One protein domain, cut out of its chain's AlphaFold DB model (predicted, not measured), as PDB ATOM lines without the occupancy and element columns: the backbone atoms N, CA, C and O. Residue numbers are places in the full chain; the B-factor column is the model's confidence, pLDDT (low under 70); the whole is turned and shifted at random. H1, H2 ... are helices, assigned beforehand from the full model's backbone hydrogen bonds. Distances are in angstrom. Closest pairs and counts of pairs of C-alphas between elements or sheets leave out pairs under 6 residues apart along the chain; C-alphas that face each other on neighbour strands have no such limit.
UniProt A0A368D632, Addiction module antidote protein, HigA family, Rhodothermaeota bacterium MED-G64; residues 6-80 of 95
ATOM      1  N   ASP A   6      30.468 -35.037  37.408       46.81
ATOM      2  CA  ASP A   6      31.483 -33.982  37.568       46.81
ATOM      3  C   ASP A   6      32.594 -34.417  38.551       46.81
ATOM      4  O   ASP A   6      32.818 -33.817  39.603       46.81
ATOM      5  N   ILE A   7      33.248 -35.546  38.258       48.78
ATOM      6  CA  ILE A   7      34.424 -36.016  39.020       48.78
ATOM      7  C   ILE A   7      35.617 -35.093  38.741       48.78
ATOM      8  O   ILE A   7      36.370 -34.761  39.652       48.78
ATOM      9  N   VAL A   8      35.709 -34.585  37.509       45.12
ATOM     10  CA  VAL A   8      36.697 -33.594  37.069       45.12
ATOM     11  C   VAL A   8      36.565 -32.284  37.853       45.12
ATOM     12  O   VAL A   8      37.566 -31.777  38.355       45.12
ATOM     13  N   GLY A   9      35.350 -31.769  38.057       44.59
ATOM     14  CA  GLY A   9      35.101 -30.575  38.865       44.59
ATOM     15  C   GLY A   9      35.289 -30.796  40.363       44.59
ATOM     16  O   GLY A   9      35.755 -29.892  41.052       44.59
ATOM     17  N   LYS A  10      35.029 -32.003  40.886       49.09
ATOM     18  CA  LYS A  10      35.347 -32.352  42.286       49.09
ATOM     19  C   LYS A  10      36.854 -32.428  42.537       49.09
ATOM     20  O   LYS A  10      37.311 -31.880  43.536       49.09
ATOM     21  N   VAL A  11      37.618 -33.028  41.620       52.66
ATOM     22  CA  VAL A  11      39.090 -33.069  41.668       52.66
ATOM     23  C   VAL A  11      39.669 -31.663  41.478       52.66
ATOM     24  O   VAL A  11      40.512 -31.246  42.262       52.66
ATOM     25  N   ALA A  12      39.151 -30.870  40.535       52.25
ATOM     26  CA  ALA A  12      39.557 -29.475  40.342       52.25
ATOM     27  C   ALA A  12      39.254 -28.592  41.566       52.25
ATOM     28  O   ALA A  12      40.069 -27.750  41.932       52.25
ATOM     29  N   LYS A  13      38.115 -28.796  42.238       48.06
ATOM     30  CA  LYS A  13      37.742 -28.059  43.454       48.06
ATOM     31  C   LYS A  13      38.562 -28.498  44.674       48.06
ATOM     32  O   LYS A  13      38.923 -27.647  45.479       48.06
ATOM     33  N   ALA A  14      38.905 -29.784  44.779       49.12
ATOM     34  CA  ALA A  14      39.838 -30.297  45.788       49.12
ATOM     35  C   ALA A  14      41.269 -29.762  45.576       49.12
ATOM     36  O   ALA A  14      41.955 -29.428  46.539       49.12
ATOM     37  N   LEU A  15      41.682 -29.602  44.316       52.91
ATOM     38  CA  LEU A  15      42.975 -29.046  43.908       52.91
ATOM     39  C   LEU A  15      43.073 -27.518  44.060       52.91
ATOM     40  O   LEU A  15      44.142 -27.001  44.378       52.91
ATOM     41  N   ALA A  16      41.977 -26.784  43.850       48.50
ATOM     42  CA  ALA A  16      41.962 -25.318  43.860       48.50
ATOM     43  C   ALA A  16      41.909 -24.685  45.265       48.50
ATOM     44  O   ALA A  16      42.096 -23.476  45.385       48.50
ATOM     45  N   ILE A  17      41.654 -25.458  46.328       46.62
ATOM     46  CA  ILE A  17      41.372 -24.909  47.669       46.62
ATOM     47  C   ILE A  17      42.597 -24.821  48.593       46.62
ATOM     48  O   ILE A  17      42.495 -24.209  49.651       46.62
ATOM     49  N   ASN A  18      43.786 -25.323  48.237       43.69
ATOM     50  CA  ASN A  18      44.894 -25.281  49.197       43.69
ATOM     51  C   ASN A  18      46.235 -24.845  48.603       43.69
ATOM     52  O   ASN A  18      46.873 -25.584  47.861       43.69
ATOM     53  N   GLN A  19      46.739 -23.688  49.046       42.66
ATOM     54  CA  GLN A  19      48.133 -23.262  48.840       42.66
ATOM     55  C   GLN A  19      49.158 -24.265  49.428       42.66
ATOM     56  O   GLN A  19      50.352 -24.175  49.150       42.66
ATOM     57  N   ARG A  20      48.696 -25.265  50.197       49.06
ATOM     58  CA  ARG A  20      49.462 -26.439  50.647       49.06
ATOM     59  C   ARG A  20      49.773 -27.443  49.525       49.06
ATOM     60  O   ARG A  20      50.778 -28.136  49.628       49.06
ATOM     61  N   PHE A  21      48.978 -27.474  48.446       54.12
ATOM     62  CA  PHE A  21      49.192 -28.350  47.288       54.12
ATOM     63  C   PHE A  21      50.560 -28.082  46.654       54.12
ATOM     64  O   PHE A  21      51.377 -28.989  46.574       54.12
ATOM     65  N   VAL A  22      50.873 -26.815  46.353       51.78
ATOM     66  CA  VAL A  22      52.147 -26.403  45.729       51.78
ATOM     67  C   VAL A  22      53.370 -26.805  46.567       51.78
ATOM     68  O   VAL A  22      54.374 -27.218  45.997       51.78
ATOM     69  N   ARG A  23      53.276 -26.748  47.906       50.50
ATOM     70  CA  ARG A  23      54.369 -27.135  48.821       50.50
ATOM     71  C   ARG A  23      54.531 -28.649  49.002       50.50
ATOM     72  O   ARG A  23      55.612 -29.103  49.350       50.50
ATOM     73  N   SER A  24      53.474 -29.432  48.787       52.38
ATOM     74  CA  SER A  24      53.541 -30.896  48.891       52.38
ATOM     75  C   SER A  24      54.141 -31.510  47.626       52.38
ATOM     76  O   SER A  24      55.032 -32.348  47.715       52.38
ATOM     77  N   VAL A  25      53.742 -31.017  46.443       51.69
ATOM     78  CA  VAL A  25      54.357 -31.433  45.167       51.69
ATOM     79  C   VAL A  25      55.768 -30.874  44.977       51.69
ATOM     80  O   VAL A  25      56.528 -31.470  44.225       51.69
ATOM     81  N   SER A  26      56.158 -29.772  45.638       50.84
ATOM     82  CA  SER A  26      57.542 -29.260  45.584       50.84
ATOM     83  C   SER A  26      58.559 -30.165  46.282       50.84
ATOM     84  O   SER A  26      59.741 -30.108  45.963       50.84
ATOM     85  N   ASN A  27      58.114 -31.027  47.199       46.62
ATOM     86  CA  ASN A  27      59.005 -31.923  47.937       46.62
ATOM     87  C   ASN A  27      59.263 -33.240  47.187       46.62
ATOM     88  O   ASN A  27      60.270 -33.893  47.427       46.62
ATOM     89  N   TRP A  28      58.429 -33.579  46.199       50.81
ATOM     90  CA  TRP A  28      58.614 -34.741  45.314       50.81
ATOM     91  C   TRP A  28      59.758 -34.572  44.302       50.81
ATOM     92  O   TRP A  28      60.088 -35.488  43.555       50.81
ATOM     93  N   TRP A  29      60.386 -33.394  44.287       50.75
ATOM     94  CA  TRP A  29      61.547 -33.076  43.458       50.75
ATOM     95  C   TRP A  29      62.831 -33.708  44.010       50.75
ATOM     96  O   TRP A  29      63.835 -33.720  43.306       50.75
ATOM     97  N   LEU A  30      62.803 -34.223  45.246       46.62
ATOM     98  CA  LEU A  30      63.972 -34.789  45.923       46.62
ATOM     99  C   LEU A  30      64.137 -36.303  45.699       46.62
ATOM    100  O   LEU A  30      65.266 -36.779  45.744       46.62
ATOM    101  N   ASP A  31      63.066 -37.026  45.338       51.12
ATOM    102  CA  ASP A  31      63.060 -38.504  45.312       51.12
ATOM    103  C   ASP A  31      62.858 -39.119  43.909       51.12
ATOM    104  O   ASP A  31      62.567 -40.303  43.758       51.12
ATOM    105  N   GLY A  32      63.026 -38.327  42.843       49.97
ATOM    106  CA  GLY A  32      63.138 -38.846  41.471       49.97
ATOM    107  C   GLY A  32      61.829 -39.231  40.769       49.97
ATOM    108  O   GLY A  32      61.879 -39.642  39.608       49.97
ATOM    109  N   VAL A  33      60.659 -39.048  41.393       55.34
ATOM    110  CA  VAL A  33      59.364 -39.321  40.747       55.34
ATOM    111  C   VAL A  33      58.597 -38.029  40.478       55.34
ATOM    112  O   VAL A  33      58.043 -37.389  41.367       55.34
ATOM    113  N   TYR A  34      58.562 -37.637  39.206       61.91
ATOM    114  CA  TYR A  34      58.078 -36.325  38.793       61.91
ATOM    115  C   TYR A  34      56.685 -36.395  38.148       61.91
ATOM    116  O   TYR A  34      56.536 -36.719  36.963       61.91
ATOM    117  N   LEU A  35      55.641 -36.020  38.891       63.44
ATOM    118  CA  LEU A  35      54.399 -35.538  38.278       63.44
ATOM    119  C   LEU A  35      54.562 -34.046  37.989       63.44
ATOM    120  O   LEU A  35      54.353 -33.201  38.855       63.44
ATOM    121  N   ALA A  36      54.930 -33.710  36.752       70.69
ATOM    122  CA  ALA A  36      55.001 -32.314  36.339       70.69
ATOM    123  C   ALA A  36      53.644 -31.623  36.554       70.69
ATOM    124  O   ALA A  36      52.601 -32.193  36.225       70.69
ATOM    125  N   ILE A  37      53.647 -30.368  37.015       66.50
ATOM    126  CA  ILE A  37      52.426 -29.548  37.160       66.50
ATOM    127  C   ILE A  37      51.617 -29.539  35.853       66.50
ATOM    128  O   ILE A  37      50.390 -29.595  35.865       66.50
ATOM    129  N   GLN A  38      52.301 -29.547  34.705       72.31
ATOM    130  CA  GLN A  38      51.666 -29.684  33.398       72.31
ATOM    131  C   GLN A  38      50.902 -31.009  33.245       72.31
ATOM    132  O   GLN A  38      49.777 -31.000  32.751       72.31
ATOM    133  N   ARG A  39      51.474 -32.132  33.695       76.62
ATOM    134  CA  ARG A  39      50.831 -33.452  33.650       76.62
ATOM    135  C   ARG A  39      49.565 -33.462  34.507       76.62
ATOM    136  O   ARG A  39      48.530 -33.906  34.025       76.62
ATOM    137  N   VAL A  40      49.620 -32.895  35.713       75.31
ATOM    138  CA  VAL A  40      48.434 -32.732  36.573       75.31
ATOM    139  C   VAL A  40      47.385 -31.848  35.891       75.31
ATOM    140  O   VAL A  40      46.224 -32.231  35.802       75.31
ATOM    141  N   ASN A  41      47.785 -30.707  35.323       72.88
ATOM    142  CA  ASN A  41      46.872 -29.808  34.609       72.88
ATOM    143  C   ASN A  41      46.204 -30.466  33.395       72.88
ATOM    144  O   ASN A  41      45.044 -30.188  33.099       72.88
ATOM    145  N   GLU A  42      46.919 -31.318  32.664       80.50
ATOM    146  CA  GLU A  42      46.366 -32.065  31.534       80.50
ATOM    147  C   GLU A  42      45.379 -33.144  31.986       80.50
ATOM    148  O   GLU A  42      44.343 -33.295  31.344       80.50
ATOM    149  N   ILE A  43      45.647 -33.822  33.108       83.69
ATOM    150  CA  ILE A  43      44.719 -34.783  33.726       83.69
ATOM    151  C   ILE A  43      43.443 -34.071  34.180       83.69
ATOM    152  O   ILE A  43      42.342 -34.483  33.827       83.69
ATOM    153  N   VAL A  44      43.575 -32.935  34.873       74.94
ATOM    154  CA  VAL A  44      42.432 -32.111  35.308       74.94
ATOM    155  C   VAL A  44      41.615 -31.603  34.119       74.94
ATOM    156  O   VAL A  44      40.403 -31.457  34.214       74.94
ATOM    157  N   ARG A  45      42.253 -31.343  32.976       78.12
ATOM    158  CA  ARG A  45      41.565 -30.921  31.745       78.12
ATOM    159  C   ARG A  45      41.043 -32.091  30.905       78.12
ATOM    160  O   ARG A  45      40.560 -31.845  29.804       78.12
ATOM    161  N   GLY A  46      41.187 -33.336  31.368       80.50
ATOM    162  CA  GLY A  46      40.813 -34.537  30.616       80.50
ATOM    163  C   GLY A  46      41.608 -34.736  29.320       80.50
ATOM    164  O   GLY A  46      41.197 -35.497  28.452       80.50
ATOM    165  N   LYS A  47      42.741 -34.039  29.155       83.50
ATOM    166  CA  LYS A  47      43.619 -34.138  27.976       83.50
ATOM    167  C   LYS A  47      44.592 -35.313  28.064       83.50
ATOM    168  O   LYS A  47      45.227 -35.659  27.072       83.50
ATOM    169  N   ARG A  48      44.740 -35.891  29.254       86.38
ATOM    170  CA  ARG A  48      45.604 -37.033  29.540       86.38
ATOM    171  C   ARG A  48      44.888 -37.955  30.522       86.38
ATOM    172  O   ARG A  48      44.317 -37.476  31.496       86.38
ATOM    173  N   GLY A  49      44.938 -39.256  30.254       88.31
ATOM    174  CA  GLY A  49      44.447 -40.276  31.176       88.31
ATOM    175  C   GLY A  49      45.420 -40.551  32.324       88.31
ATOM    176  O   GLY A  49      46.583 -40.136  32.297       88.31
ATOM    177  N   ILE A  50      44.944 -41.272  33.329       89.62
ATOM    178  CA  ILE A  50      45.717 -41.673  34.504       89.62
ATOM    179  C   ILE A  50      46.374 -43.035  34.241       89.62
ATOM    180  O   ILE A  50      45.687 -44.032  34.043       89.62
ATOM    181  N   SER A  51      47.709 -43.080  34.250       91.12
ATOM    182  CA  SER A  51      48.483 -44.333  34.236       91.12
ATOM    183  C   SER A  51      48.629 -44.928  35.647       91.12
ATOM    184  O   SER A  51      48.469 -44.183  36.615       91.12
ATOM    185  N   PRO A  52      49.007 -46.215  35.801       93.19
ATOM    186  CA  PRO A  52      49.278 -46.813  37.115       93.19
ATOM    187  C   PRO A  52      50.300 -46.034  37.957       93.19
ATOM    188  O   PRO A  52      50.027 -45.727  39.113       93.19
ATOM    189  N   ASP A  53      51.421 -45.609  37.368       88.56
ATOM    190  CA  ASP A  53      52.423 -44.790  38.073       88.56
ATOM    191  C   ASP A  53      51.844 -43.445  38.530       88.56
ATOM    192  O   ASP A  53      52.134 -42.950  39.618       88.56
ATOM    193  N   THR A  54      50.981 -42.845  37.703       85.94
ATOM    194  CA  THR A  54      50.307 -41.592  38.052       85.94
ATOM    195  C   THR A  54      49.283 -41.808  39.162       85.94
ATOM    196  O   THR A  54      49.140 -40.950  40.027       85.94
ATOM    197  N   ALA A  55      48.594 -42.949  39.167       89.25
ATOM    198  CA  ALA A  55      47.648 -43.320  40.210       89.25
ATOM    199  C   ALA A  55      48.339 -43.483  41.570       89.25
ATOM    200  O   ALA A  55      47.827 -42.957  42.553       89.25
ATOM    201  N   TRP A  56      49.514 -44.120  41.618       88.94
ATOM    202  CA  TRP A  56      50.331 -44.201  42.835       88.94
ATOM    203  C   TRP A  56      50.695 -42.821  43.366       88.94
ATOM    204  O   TRP A  56      50.465 -42.516  44.532       88.94
ATOM    205  N   LEU A  57      51.168 -41.931  42.500       82.56
ATOM    206  CA  LEU A  57      51.531 -40.590  42.943       82.56
ATOM    207  C   LEU A  57      50.322 -39.791  43.438       82.56
ATOM    208  O   LEU A  57      50.398 -39.128  44.466       82.56
ATOM    209  N   LEU A  58      49.188 -39.863  42.741       81.38
ATOM    210  CA  LEU A  58      47.958 -39.219  43.199       81.38
ATOM    211  C   LEU A  58      47.461 -39.829  44.521       81.38
ATOM    212  O   LEU A  58      46.951 -39.102  45.369       81.38
ATOM    213  N   SER A  59      47.639 -41.135  44.723       84.50
ATOM    214  CA  SER A  59      47.269 -41.805  45.968       84.50
ATOM    215  C   SER A  59      48.032 -41.237  47.167       84.50
ATOM    216  O   SER A  59      47.399 -40.785  48.121       84.50
ATOM    217  N   GLU A  60      49.351 -41.081  47.034       81.75
ATOM    218  CA  GLU A  60      50.224 -40.477  48.047       81.75
ATOM    219  C   GLU A  60      49.940 -38.976  48.248       81.75
ATOM    220  O   GLU A  60      49.965 -38.478  49.371       81.75
ATOM    221  N   ALA A  61      49.633 -38.222  47.180       75.75
ATOM    222  CA  ALA A  61      49.310 -36.790  47.297       75.75
ATOM    223  C   ALA A  61      48.017 -36.513  48.058       75.75
ATOM    224  O   ALA A  61      47.906 -35.483  48.727       75.75
ATOM    225  N   PHE A  62      47.007 -37.355  47.844       78.12
ATOM    226  CA  PHE A  62      45.642 -37.091  48.284       78.12
ATOM    227  C   PHE A  62      45.190 -37.979  49.435       78.12
ATOM    228  O   PHE A  62      44.034 -37.854  49.829       78.12
ATOM    229  N   ASP A  63      46.073 -38.832  49.963       81.62
ATOM    230  CA  ASP A  63      45.739 -39.827  50.987       81.62
ATOM    231  C   ASP A  63      44.551 -40.696  50.533       81.62
ATOM    232  O   ASP A  63      43.488 -40.780  51.147       81.62
ATOM    233  N   THR A  64      44.702 -41.262  49.334       88.94
ATOM    234  CA  THR A  64      43.712 -42.132  48.682       88.94
ATOM    235  C   THR A  64      44.391 -43.419  48.223       88.94
ATOM    236  O   THR A  64      45.557 -43.635  48.527       88.94
ATOM    237  N   SER A  65      43.688 -44.288  47.491       93.69
ATOM    238  CA  SER A  65      44.284 -45.505  46.931       93.69
ATOM    239  C   SER A  65      44.554 -45.364  45.424       93.69
ATOM    240  O   SER A  65      43.822 -44.654  44.727       93.69
ATOM    241  N   PRO A  66      45.580 -46.028  44.868       91.62
ATOM    242  CA  PRO A  66      45.825 -46.024  43.424       91.62
ATOM    243  C   PRO A  66      44.669 -46.667  42.633       91.62
ATOM    244  O   PRO A  66      44.332 -46.214  41.537       91.62
ATOM    245  N   GLU A  67      43.989 -47.671  43.196       95.88
ATOM    246  CA  GLU A  67      42.819 -48.318  42.584       95.88
ATOM    247  C   GLU A  67      41.661 -47.341  42.421       95.88
ATOM    248  O   GLU A  67      40.962 -47.393  41.410       95.88
ATOM    249  N   PHE A  68      41.465 -46.425  43.377       92.19
ATOM    250  CA  PHE A  68      40.467 -45.368  43.246       92.19
ATOM    251  C   PHE A  68      40.680 -44.593  41.939       92.19
ATOM    252  O   PHE A  68      39.750 -44.454  41.145       92.19
ATOM    253  N   TRP A  69      41.913 -44.170  41.660       90.44
ATOM    254  CA  TRP A  69      42.245 -43.409  40.455       90.44
ATOM    255  C   TRP A  69      42.141 -44.232  39.163       90.44
ATOM    256  O   TRP A  69      41.621 -43.738  38.161       90.44
ATOM    257  N   LEU A  70      42.574 -45.495  39.175       94.12
ATOM    258  CA  LEU A  70      42.454 -46.380  38.008       94.12
ATOM    259  C   LEU A  70      41.003 -46.770  37.702       94.12
ATOM    260  O   LEU A  70      40.630 -46.893  36.532       94.12
ATOM    261  N   ASN A  71      40.163 -46.908  38.725       94.25
ATOM    262  CA  ASN A  71      38.734 -47.143  38.548       94.25
ATOM    263  C   ASN A  71      38.061 -45.942  37.879       94.25
ATOM    264  O   ASN A  71      37.256 -46.130  36.968       94.25
ATOM    265  N   LEU A  72      38.432 -44.712  38.256       89.06
ATOM    266  CA  LEU A  72      37.941 -43.504  37.585       89.06
ATOM    267  C   LEU A  72      38.303 -43.487  36.099       89.06
ATOM    268  O   LEU A  72      37.436 -43.225  35.262       89.06
ATOM    269  N   GLN A  73      39.558 -43.806  35.772       90.88
ATOM    270  CA  GLN A  73      40.017 -43.889  34.387       90.88
ATOM    271  C   GLN A  73      39.242 -44.962  33.611       90.88
ATOM    272  O   GLN A  73      38.706 -44.693  32.538       90.88
ATOM    273  N   SER A  74      39.095 -46.151  34.195       91.69
ATOM    274  CA  SER A  74      38.397 -47.277  33.570       91.69
ATOM    275  C   SER A  74      36.920 -46.968  33.316       91.69
ATOM    276  O   SER A  74      36.403 -47.229  32.231       91.69
ATOM    277  N   MET A  75      36.228 -46.366  34.287       91.44
ATOM    278  CA  MET A  75      34.832 -45.947  34.133       91.44
ATOM    279  C   MET A  75      34.668 -44.890  33.040       91.44
ATOM    280  O   MET A  75      33.722 -44.969  32.252       91.44
ATOM    281  N   HIS A  76      35.579 -43.916  32.980       87.19
ATOM    282  CA  HIS A  76      35.592 -42.913  31.922       87.19
ATOM    283  C   HIS A  76      35.760 -43.568  30.547       87.19
ATOM    284  O   HIS A  76      34.954 -43.320  29.649       87.19
ATOM    285  N   ASP A  77      36.743 -44.452  30.394       89.19
ATOM    286  CA  ASP A  77      37.057 -45.077  29.110       89.19
ATOM    287  C   ASP A  77      35.942 -46.007  28.632       89.19
ATOM    288  O   ASP A  77      35.596 -45.985  27.449       89.19
ATOM    289  N   LEU A  78      35.315 -46.753  29.547       91.56
ATOM    290  CA  LEU A  78      34.131 -47.567  29.258       91.56
ATOM    291  C   LEU A  78      32.935 -46.715  28.822       91.56
ATOM    292  O   LEU A  78      32.195 -47.106  27.918       91.56
ATOM    293  N   SER A  79      32.733 -45.554  29.453       90.06
ATOM    294  CA  SER A  79      31.658 -44.631  29.082       90.06
ATOM    295  C   SER A  79      31.917 -43.970  27.727       90.06
ATOM    296  O   SER A  79      30.988 -43.836  26.932       90.06
ATOM    297  N   ALA A  80      33.155 -43.553  27.462       88.12
ATOM    298  CA  ALA A  80      33.543 -42.855  26.238       88.12
ATOM    299  C   ALA A  80      33.590 -43.786  25.017       88.12
ATOM    300  O   ALA A  80      33.227 -43.377  23.918       88.12
TER     301      ALA A  80
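AT A GLANCE: This is residues 6 to 80 of the 95 residues of the protein "Addiction module antidote protein, HigA family" of Rhodothermaeota bacterium MED-G64 (UniProt A0A368D632). Look for a slanting pair of helices on one side, the long H5 starting beside H4 and running away from it, with the shorter helices H1, H2 and H3 on the other side and few contacts among the five. The long link from H2 to H3, residues 26 to 36, reaches one end of the longest axis at Leu 30, and the far part of H5, at Ser 79, reaches the other. The printed part has 75 residues with five named helices, H1 to H5 in chain order, and no named strand: all helix. It is compact, with a radius of gyration of the C-alphas of 12.2 A, and only just elongated, spanning 37 by 25 by 21 A.

IN THESE COORDINATES: Find C-alpha 66 at (45.825, -46.024, 43.424); from there H5, residues 66 to 80, runs 21.4 A to C-alpha 80 at (33.543, -42.855, 26.238). Before it stands H4, residues 52 to 62, 15.2 A long. H3 is residues 37 to 44, 10.5 A, and H2 residues 20 to 25, 8.9 A. H1, residues 7 to 16, begins at C-alpha 7 at (34.424, -36.016, 39.020) and is 14.0 A long.

HOW THE PARTS SIT: H5 touches H4 with residues 66 to 70 alone, at a steep tilt of 60 degrees, opposite ways; the closest C-alphas, of Ala 55 and Pro 66, are 4.6 A apart. H2 is close to H4 but not clearly touching, its closest C-alphas being Ser 24 and Ala 61 at 7.4 A. H1 and H3 only just touch, with 3 pairs of C-alphas within 8 A, the closest those of Val 8 and Val 44 at 6.2 A. H3 and H5 are apart. In the five helices every O i to N i+4 pair is within hydrogen-bond range.

THE WHOLE: The two C-alphas farthest apart, of Leu 30 and Ser 79, are 37.7 A apart. The printed part has no cut. The link from H2 to H3, 11 residues, is long. Check the B-factor column: the mean pLDDT of the printed part is 71.2, and residues 6 to 35 and residue 37 of this model are under 70.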